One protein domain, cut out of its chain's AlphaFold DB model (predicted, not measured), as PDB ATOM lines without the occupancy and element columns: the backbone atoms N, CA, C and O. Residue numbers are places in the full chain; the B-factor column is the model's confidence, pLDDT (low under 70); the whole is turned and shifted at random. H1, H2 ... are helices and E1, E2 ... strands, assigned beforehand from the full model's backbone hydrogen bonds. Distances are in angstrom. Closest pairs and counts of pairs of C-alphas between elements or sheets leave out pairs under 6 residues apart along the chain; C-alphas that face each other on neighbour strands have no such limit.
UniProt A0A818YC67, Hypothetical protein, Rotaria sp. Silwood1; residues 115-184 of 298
ATOM      1  N   LYS A 115     154.778  52.991 285.276       68.75
ATOM      2  CA  LYS A 115     154.256  52.112 286.336       68.75
ATOM      3  C   LYS A 115     155.148  52.045 287.583       68.75
ATOM      4  O   LYS A 115     154.674  51.596 288.612       68.75
ATOM      5  N   HIS A 116     156.415  52.467 287.500       62.81
ATOM      6  CA  HIS A 116     157.302  52.577 288.662       62.81
ATOM      7  C   HIS A 116     157.011  53.806 289.540       62.81
ATOM      8  O   HIS A 116     157.369  53.807 290.713       62.81
ATOM      9  N   ILE A 117     156.306  54.819 289.025       69.19
ATOM     10  CA  ILE A 117     155.783  55.934 289.824       69.19
ATOM     11  C   ILE A 117     154.458  55.468 290.448       69.19
ATOM     12  O   ILE A 117     153.371  55.829 290.006       69.19
ATOM     13  N   THR A 118     154.546  54.580 291.438       63.44
ATOM     14  CA  THR A 118     153.377  53.879 292.003       63.44
ATOM     15  C   THR A 118     152.599  54.689 293.035       63.44
ATOM     16  O   THR A 118     151.478  54.325 293.372       63.44
ATOM     17  N   LYS A 119     153.192  55.746 293.600       74.94
ATOM     18  CA  LYS A 119     152.591  56.529 294.688       74.94
ATOM     19  C   LYS A 119     152.850  58.005 294.455       74.94
ATOM     20  O   LYS A 119     154.004  58.401 294.375       74.94
ATOM     21  N   LEU A 120     151.793  58.799 294.348       83.88
ATOM     22  CA  LEU A 120     151.886  60.255 294.327       83.88
ATOM     23  C   LEU A 120     151.645  60.773 295.743       83.88
ATOM     24  O   LEU A 120     150.696  60.345 296.399       83.88
ATOM     25  N   ASN A 121     152.480  61.700 296.201       85.81
ATOM     26  CA  ASN A 121     152.258  62.386 297.469       85.81
ATOM     27  C   ASN A 121     151.458  63.652 297.187       85.81
ATOM     28  O   ASN A 121     151.905  64.498 296.416       85.81
ATOM     29  N   ILE A 122     150.285  63.776 297.799       86.50
ATOM     30  CA  ILE A 122     149.368  64.889 297.560       86.50
ATOM     31  C   ILE A 122     149.265  65.705 298.843       86.50
ATOM     32  O   ILE A 122     148.929  65.167 299.896       86.50
ATOM     33  N   LYS A 123     149.540  67.006 298.750       86.62
ATOM     34  CA  LYS A 123     149.311  67.975 299.820       86.62
ATOM     35  C   LYS A 123     148.311  69.014 299.331       86.62
ATOM     36  O   LYS A 123     148.588  69.739 298.378       86.62
ATOM     37  N   ILE A 124     147.154  69.079 299.976       82.81
ATOM     38  CA  ILE A 124     146.132  70.091 299.694       82.81
ATOM     39  C   ILE A 124     146.462  71.329 300.528       82.81
ATOM     40  O   ILE A 124     146.787  71.206 301.709       82.81
ATOM     41  N   ASN A 125     146.452  72.503 299.899       77.00
ATOM     42  CA  ASN A 125     146.684  73.768 300.593       77.00
ATOM     43  C   ASN A 125     145.467  74.129 301.468       77.00
ATOM     44  O   ASN A 125     144.338  73.779 301.130       77.00
ATOM     45  N   GLU A 126     145.687  74.854 302.564       64.44
ATOM     46  CA  GLU A 126     144.681  75.212 303.578       64.44
ATOM     47  C   GLU A 126     143.492  76.000 303.001       64.44
ATOM     48  O   GLU A 126     142.383  75.911 303.515       64.44
ATOM     49  N   ALA A 127     143.683  76.693 301.873       67.94
ATOM     50  CA  ALA A 127     142.613  77.385 301.152       67.94
ATOM     51  C   ALA A 127     141.707  76.467 300.286       67.94
ATOM     52  O   ALA A 127     140.760  76.959 299.684       67.94
ATOM     53  N   ILE A 128     141.982  75.154 300.181       67.75
ATOM     54  CA  ILE A 128     141.251  74.133 299.379       67.75
ATOM     55  C   ILE A 128     141.024  74.525 297.900       67.75
ATOM     56  O   ILE A 128     140.116  74.037 297.233       67.75
ATOM     57  N   THR A 129     141.858  75.403 297.350       80.75
ATOM     58  CA  THR A 129     141.809  75.795 295.932       80.75
ATOM     59  C   THR A 129     142.888  75.113 295.101       80.75
ATOM     60  O   THR A 129     142.763  75.018 293.881       80.75
ATOM     61  N   GLU A 130     143.939  74.600 295.747       85.00
ATOM     62  CA  GLU A 130     145.093  74.001 295.081       85.00
ATOM     63  C   GLU A 130     145.620  72.767 295.822       85.00
ATOM     64  O   GLU A 130     145.673  72.716 297.055       85.00
ATOM     65  N   ALA A 131     146.057  71.777 295.048       86.38
ATOM     66  CA  ALA A 131     146.792  70.616 295.522       86.38
ATOM     67  C   ALA A 131     148.191  70.601 294.903       86.38
ATOM     68  O   ALA A 131     148.345  70.658 293.682       86.38
ATOM     69  N   SER A 132     149.208  70.490 295.751       88.81
ATOM     70  CA  SER A 132     150.581  70.213 295.347       88.81
ATOM     71  C   SER A 132     150.788  68.707 295.310       88.81
ATOM     72  O   SER A 132     150.547  68.011 296.300       88.81
ATOM     73  N   ILE A 133     151.210  68.193 294.162       88.69
ATOM     74  CA  ILE A 133     151.444  66.770 293.957       88.69
ATOM     75  C   ILE A 133     152.920  66.557 293.673       88.69
ATOM     76  O   ILE A 133     153.500  67.188 292.791       88.69
ATOM     77  N   PHE A 134     153.519  65.638 294.418       90.06
ATOM     78  CA  PHE A 134     154.892  65.198 294.249       90.06
ATOM     79  C   PHE A 134     154.919  63.770 293.701       90.06
ATOM     80  O   PHE A 134     154.334  62.851 294.280       90.06
ATOM     81  N   ALA A 135     155.615  63.594 292.579       87.56
ATOM     82  CA  ALA A 135     155.853  62.308 291.941       87.56
ATOM     83  C   ALA A 135     157.251  61.786 292.333       87.56
ATOM     84  O   ALA A 135     158.248  62.191 291.729       87.56
ATOM     85  N   PRO A 136     157.373  60.895 293.330       83.88
ATOM     86  CA  PRO A 136     158.665  60.369 293.742       83.88
ATOM     87  C   PRO A 136     159.369  59.672 292.576       83.88
ATOM     88  O   PRO A 136     158.738  59.047 291.725       83.88
ATOM     89  N   GLN A 137     160.699  59.790 292.552       79.50
ATOM     90  CA  GLN A 137     161.567  59.135 291.568       79.50
ATOM     91  C   GLN A 137     161.271  59.508 290.100       79.50
ATOM     92  O   GLN A 137     161.711  58.803 289.193       79.50
ATOM     93  N   CYS A 138     160.606  60.640 289.817       81.44
ATOM     94  CA  CYS A 138     160.289  61.016 288.433       81.44
ATOM     95  C   CYS A 138     161.546  61.152 287.546       81.44
ATOM     96  O   CYS A 138     161.532  60.748 286.385       81.44
ATOM     97  N   HIS A 139     162.677  61.597 288.108       81.12
ATOM     98  CA  HIS A 139     163.963  61.666 287.403       81.12
ATOM     99  C   HIS A 139     164.533  60.307 286.990       81.12
ATOM    100  O   HIS A 139     165.341  60.241 286.066       81.12
ATOM    101  N   GLN A 140     164.143  59.238 287.686       77.38
ATOM    102  CA  GLN A 140     164.496  57.873 287.310       77.38
ATOM    103  C   GLN A 140     163.587  57.355 286.196       77.38
ATOM    104  O   GLN A 140     163.910  56.346 285.587       77.38
ATOM    105  N   ALA A 141     162.459  58.017 285.919       77.19
ATOM    106  CA  ALA A 141     161.529  57.606 284.877       77.19
ATOM    107  C   ALA A 141     161.925  58.148 283.494       77.19
ATOM    108  O   ALA A 141     161.864  57.408 282.510       77.19
ATOM    109  N   ALA A 142     162.286  59.433 283.412       77.06
ATOM    110  CA  ALA A 142     162.792  60.106 282.211       77.06
ATOM    111  C   ALA A 142     163.399  61.484 282.559       77.06
ATOM    112  O   ALA A 142     163.291  61.952 283.694       77.06
ATOM    113  N   GLU A 143     163.995  62.174 281.578       78.38
ATOM    114  CA  GLU A 143     164.288  63.607 281.727       78.38
ATOM    115  C   GLU A 143     163.018  64.443 281.942       78.38
ATOM    116  O   GLU A 143     161.969  64.174 281.354       78.38
ATOM    117  N   MET A 144     163.146  65.533 282.707       80.50
ATOM    118  CA  MET A 144     162.025  66.411 283.066       80.50
ATOM    119  C   MET A 144     161.296  67.011 281.869       80.50
ATOM    120  O   MET A 144     160.075  67.105 281.889       80.50
ATOM    121  N   LYS A 145     162.019  67.345 280.794       81.44
ATOM    122  CA  LYS A 145     161.419  67.901 279.572       81.44
ATOM    123  C   LYS A 145     160.431  66.943 278.890       81.44
ATOM    124  O   LYS A 145     159.583  67.378 278.120       81.44
ATOM    125  N   TYR A 146     160.521  65.646 279.191       81.31
ATOM    126  CA  TYR A 146     159.624  64.614 278.675       81.31
ATOM    127  C   TYR A 146     158.542  64.199 279.676       81.31
ATOM    128  O   TYR A 146     157.769  63.288 279.384       81.31
ATOM    129  N   LEU A 147     158.473  64.828 280.851       83.69
ATOM    130  CA  LEU A 147     157.489  64.515 281.878       83.69
ATOM    131  C   LEU A 147     156.520  65.678 282.052       83.69
ATOM    132  O   LEU A 147     156.896  66.820 282.311       83.69
ATOM    133  N   SER A 148     155.242  65.354 281.947       86.94
ATOM    134  CA  SER A 148     154.145  66.257 282.257       86.94
ATOM    135  C   SER A 148     153.167  65.570 283.196       86.94
ATOM    136  O   SER A 148     153.206  64.356 283.384       86.94
ATOM    137  N   ALA A 149     152.317  66.350 283.836       86.06
ATOM    138  CA  ALA A 149     151.243  65.850 284.661       86.06
ATOM    139  C   ALA A 149     149.941  66.493 284.221       86.06
ATOM    140  O   ALA A 149     149.926  67.626 283.738       86.06
ATOM    141  N   ARG A 150     148.852  65.751 284.385       85.69
ATOM    142  CA  ARG A 150     147.505  66.217 284.085       85.69
ATOM    143  C   ARG A 150     146.617  66.021 285.298       85.69
ATOM    144  O   ARG A 150     146.636  64.961 285.928       85.69
ATOM    145  N   CYS A 151     145.830  67.050 285.571       84.69
ATOM    146  CA  CYS A 151     144.788  67.064 286.582       84.69
ATOM    147  C   CYS A 151     143.436  66.925 285.869       84.69
ATOM    148  O   CYS A 151     143.134  67.680 284.952       84.69
ATOM    149  N   GLY A 152     142.623  65.946 286.252       77.00
ATOM    150  CA  GLY A 152     141.337  65.695 285.606       77.00
ATOM    151  C   GLY A 152     141.444  65.016 284.233       77.00
ATOM    152  O   GLY A 152     142.467  64.431 283.861       77.00
ATOM    153  N   ARG A 153     140.325  65.026 283.499       67.94
ATOM    154  CA  ARG A 153     140.201  64.350 282.196       67.94
ATOM    155  C   ARG A 153     140.602  65.232 281.011       67.94
ATOM    156  O   ARG A 153     141.022  64.682 279.997       67.94
ATOM    157  N   ASP A 154     140.543  66.555 281.153       67.12
ATOM    158  CA  ASP A 154     140.810  67.487 280.056       67.12
ATOM    159  C   ASP A 154     142.303  67.770 279.859       67.12
ATOM    160  O   ASP A 154     143.048  68.060 280.798       67.12
ATOM    161  N   ASN A 155     142.747  67.744 278.599       61.97
ATOM    162  CA  ASN A 155     144.139  68.021 278.221       61.97
ATOM    163  C   ASN A 155     144.562  69.479 278.468       61.97
ATOM    164  O   ASN A 155     145.755  69.764 278.517       61.97
ATOM    165  N   SER A 156     143.611  70.393 278.685       65.88
ATOM    166  CA  SER A 156     143.872  71.805 279.003       65.88
ATOM    167  C   SER A 156     144.614  72.006 280.332       65.88
ATOM    168  O   SER A 156     145.181  73.071 280.563       65.88
ATOM    169  N   GLN A 157     144.651  70.985 281.195       70.88
ATOM    170  CA  GLN A 157     145.348  71.016 282.485       70.88
ATOM    171  C   GLN A 157     146.665  70.229 282.483       70.88
ATOM    172  O   GLN A 157     147.216  69.942 283.546       70.88
ATOM    173  N   GLN A 158     147.182  69.860 281.307       82.38
ATOM    174  CA  GLN A 158     148.496  69.239 281.195       82.38
ATOM    175  C   GLN A 158     149.594  70.293 281.371       82.38
ATOM    176  O   GLN A 158     149.674  71.261 280.616       82.38
ATOM    177  N   LYS A 159     150.468  70.095 282.358       82.69
ATOM    178  CA  LYS A 159     151.605  70.980 282.640       82.69
ATOM    179  C   LYS A 159     152.905  70.181 282.756       82.69
ATOM    180  O   LYS A 159     152.866  69.033 283.201       82.69
ATOM    181  N   PRO A 160     154.060  70.744 282.366       84.56
ATOM    182  CA  PRO A 160     155.353  70.111 282.621       84.56
ATOM    183  C   PRO A 160     155.588  69.960 284.133       84.56
ATOM    184  O   PRO A 160     155.168  70.818 284.911       84.56
ATOM    185  N   LEU A 161     156.256  68.880 284.556       84.44
ATOM    186  CA  LEU A 161     156.676  68.750 285.957       84.44
ATOM    187  C   LEU A 161     157.836  69.707 286.250       84.44
ATOM    188  O   LEU A 161     158.719  69.912 285.416       84.44
ATOM    189  N   SER A 162     157.872  70.234 287.473       86.75
ATOM    190  CA  SER A 162     159.017  70.995 287.971       86.75
ATOM    191  C   SER A 162     160.252  70.106 288.131       86.75
ATOM    192  O   SER A 162     160.146  68.889 288.302       86.75
ATOM    193  N   ASN A 163     161.438  70.716 288.195       84.69
ATOM    194  CA  ASN A 163     162.691  70.005 288.471       84.69
ATOM    195  C   ASN A 163     162.709  69.249 289.807       84.69
ATOM    196  O   ASN A 163     163.580  68.413 289.987       84.69
ATOM    197  N   ASN A 164     161.759  69.500 290.712       87.81
ATOM    198  CA  ASN A 164     161.628  68.776 291.975       87.81
ATOM    199  C   ASN A 164     160.539  67.696 291.905       87.81
ATOM    200  O   ASN A 164     160.028  67.273 292.936       87.81
ATOM    201  N   CYS A 165     160.140  67.275 290.702       87.50
ATOM    202  CA  CYS A 165     159.051  66.330 290.473       87.50
ATOM    203  C   CYS A 165     157.698  66.773 291.056       87.50
ATOM    204  O   CYS A 165     156.868  65.928 291.405       87.50
ATOM    205  N   THR A 166     157.467  68.083 291.176       89.44
ATOM    206  CA  THR A 166     156.211  68.637 291.694       89.44
ATOM    207  C   THR A 166     155.386  69.295 290.600       89.44
ATOM    208  O   THR A 166     155.917  69.798 289.607       89.44
ATOM    209  N   PHE A 167     154.073  69.314 290.795       88.69
ATOM    210  CA  PHE A 167     153.142  70.114 290.009       88.69
ATOM    211  C   PHE A 167     151.928  70.492 290.855       88.69
ATOM    212  O   PHE A 167     151.576  69.794 291.807       88.69
ATOM    213  N   THR A 168     151.293  71.600 290.490       88.00
ATOM    214  CA  THR A 168     150.124  72.123 291.200       88.00
ATOM    215  C   THR A 168     148.877  71.939 290.348       88.00
ATOM    216  O   THR A 168     148.856  72.318 289.173       88.00
ATOM    217  N   CYS A 169     147.834  71.380 290.955       85.44
ATOM    218  CA  CYS A 169     146.508  71.248 290.369       85.44
ATOM    219  C   CYS A 169     145.529  72.202 291.057       85.44
ATOM    220  O   CYS A 169     145.467  72.189 292.287       85.44
ATOM    221  N   PRO A 170     144.711  72.960 290.310       84.75
ATOM    222  CA  PRO A 170     143.542  73.600 290.895       84.75
ATOM    223  C   PRO A 170     142.536  72.519 291.316       84.75
ATOM    224  O   PRO A 170     142.235  71.609 290.539       84.75
ATOM    225  N   VAL A 171     142.014  72.609 292.537       84.25
ATOM    226  CA  VAL A 171     141.043  71.658 293.091       84.25
ATOM    227  C   VAL A 171     139.810  72.380 293.623       84.25
ATOM    228  O   VAL A 171     139.857  73.560 293.958       84.25
ATOM    229  N   LYS A 172     138.685  71.664 293.665       83.56
ATOM    230  CA  LYS A 172     137.420  72.128 294.238       83.56
ATOM    231  C   LYS A 172     136.885  71.089 295.227       83.56
ATOM    232  O   LYS A 172     136.978  69.892 294.932       83.56
ATOM    233  N   PRO A 173     136.296  71.516 296.357       81.75
ATOM    234  CA  PRO A 173     135.638  70.606 297.288       81.75
ATOM    235  C   PRO A 173     134.589  69.728 296.591       81.75
ATOM    236  O   PRO A 173     133.853  70.196 295.726       81.75
ATOM    237  N   GLY A 174     134.532  68.448 296.966       80.25
ATOM    238  CA  GLY A 174     133.543  67.490 296.453       80.25
ATOM    239  C   GLY A 174     133.796  66.954 295.035       80.25
ATOM    240  O   GLY A 174     133.038  66.106 294.574       80.25
ATOM    241  N   VAL A 175     134.852  67.397 294.343       81.25
ATOM    242  CA  VAL A 175     135.184  66.934 292.984       81.25
ATOM    243  C   VAL A 175     136.288  65.878 293.022       81.25
ATOM    244  O   VAL A 175     137.325  66.058 293.659       81.25
ATOM    245  N   ILE A 176     136.092  64.780 292.288       80.06
ATOM    246  CA  ILE A 176     137.094  63.721 292.133       80.06
ATOM    247  C   ILE A 176     137.994  64.048 290.940       80.06
ATOM    248  O   ILE A 176     137.536  64.115 289.798       80.06
ATOM    249  N   TYR A 177     139.293  64.196 291.195       78.56
ATOM    250  CA  TYR A 177     140.297  64.444 290.162       78.56
ATOM    251  C   TYR A 177     141.094  63.177 289.859       78.56
ATOM    252  O   TYR A 177     141.649  62.546 290.756       78.56
ATOM    253  N   ALA A 178     141.209  62.836 288.575       81.94
ATOM    254  CA  ALA A 178     142.197  61.869 288.113       81.94
ATOM    255  C   ALA A 178     143.536  62.587 287.928       81.94
ATOM    256  O   ALA A 178     143.626  63.518 287.132       81.94
ATOM    257  N   ILE A 179     144.564  62.171 288.659       82.94
ATOM    258  CA  ILE A 179     145.902  62.747 288.549       82.94
ATOM    259  C   ILE A 179     146.803  61.719 287.883       82.94
ATOM    260  O   ILE A 179     146.944  60.599 288.373       82.94
ATOM    261  N   VAL A 180     147.412  62.098 286.765       84.25
ATOM    262  CA  VAL A 180     148.285  61.204 286.003       84.25
ATOM    263  C   VAL A 180     149.584  61.898 285.627       84.25
ATOM    264  O   VAL A 180     149.587  63.061 285.223       84.25
ATOM    265  N   VAL A 181     150.688  61.162 285.734       84.19
ATOM    266  CA  VAL A 181     151.971  61.544 285.138       84.19
ATOM    267  C   VAL A 181     152.002  60.982 283.722       84.19
ATOM    268  O   VAL A 181     151.729  59.804 283.501       84.19
ATOM    269  N   ILE A 182     152.319  61.837 282.762       84.00
ATOM    270  CA  ILE A 182     152.335  61.553 281.336       84.00
ATOM    271  C   ILE A 182     153.768  61.707 280.838       84.00
ATOM    272  O   ILE A 182     154.460  62.686 281.129       84.00
ATOM    273  N   ARG A 183     154.207  60.733 280.044       82.31
ATOM    274  CA  ARG A 183     155.455  60.821 279.296       82.31
ATOM    275  C   ARG A 183     155.156  61.353 277.909       82.31
ATOM    276  O   ARG A 183     154.454  60.701 277.141       82.31
ATOM    277  N   ASN A 184     155.731  62.503 277.598       81.19
ATOM    278  CA  ASN A 184     155.704  63.051 276.254       81.19
ATOM    279  C   ASN A 184     156.602  62.211 275.328       81.19
ATOM    280  O   ASN A 184     157.545  61.568 275.807       81.19
TER     281      ASN A 184
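This is residues 115 to 184 of the 298 residues of the protein "Hypothetical protein" of Rotaria sp. Silwood1 (UniProt A0A818YC67). Two small antiparallel sheets of three strands form a sandwich, face to face with their strands at 35 degrees, and the short helix H1 sits at one end. One sheet runs E1, E2, E5 and the other E4, E3, E6, and the chain changes sheet at the links E2 to E3, E4 to E5 and E5 to E6. The 70 printed residues hold E1, E2, H1, E3, E4, E5 and E6 in that order; the class is mostly strand, with 31 residues in named elements, under half. The whole is compact, with a radius of gyration of the C-alphas of 11.7 A and spans of 33 by 22 by 19 A.

Inner strand E2, residues 130 to 134, is antiparallel to E1, residues 121 to 124, at 164 degrees, with N 123 and O 132 2.8 A apart; E1 and E2 form a hairpin. On E2's other side, E5, residues 166 to 170, is antiparallel at 156 degrees, with N 131 and O 169 2.9 A apart. In the second sheet, E3, residues 147 to 151, is antiparallel to E6, residues 179 to 183, at 155 degrees, with N 182 and O 148 2.7 A apart. E3 and E4, residues 158 to 160, form a hairpin at 145 degrees, with N 149 and O 159 2.8 A apart. Between the sheets, the closest C-alphas of E3 and E5 are those of Cys 151 and Cys 169, 5.9 A apart; E1 and E6 are apart. H1, residues 138 to 141, is only just on the sheet E4 E3 E6, with 5 pairs of C-alphas within 10 A, and only grazes it. H1 is too short for an O i to N i+4 pair; its one O i to N i+3 pair is within range.

E1 begins at C-alpha 121 (152.258, 62.386, 297.469), and E6 ends at C-alpha 183 (155.455, 60.821, 279.296). E3 is 13.8 A long, E5 13.6 A, E6 13.4 A and E2 13.2 A; E1 is 10.1 A, E4 7.1 A and H1 5.1 A.

The farthest C-alphas, Glu 143 and Gly 174, are 34.3 A apart. The printed part has no cut and no long link. Its mean pLDDT is 80.5; residues 115 to 118, 126 to 128 and 153 to 156 are under 70.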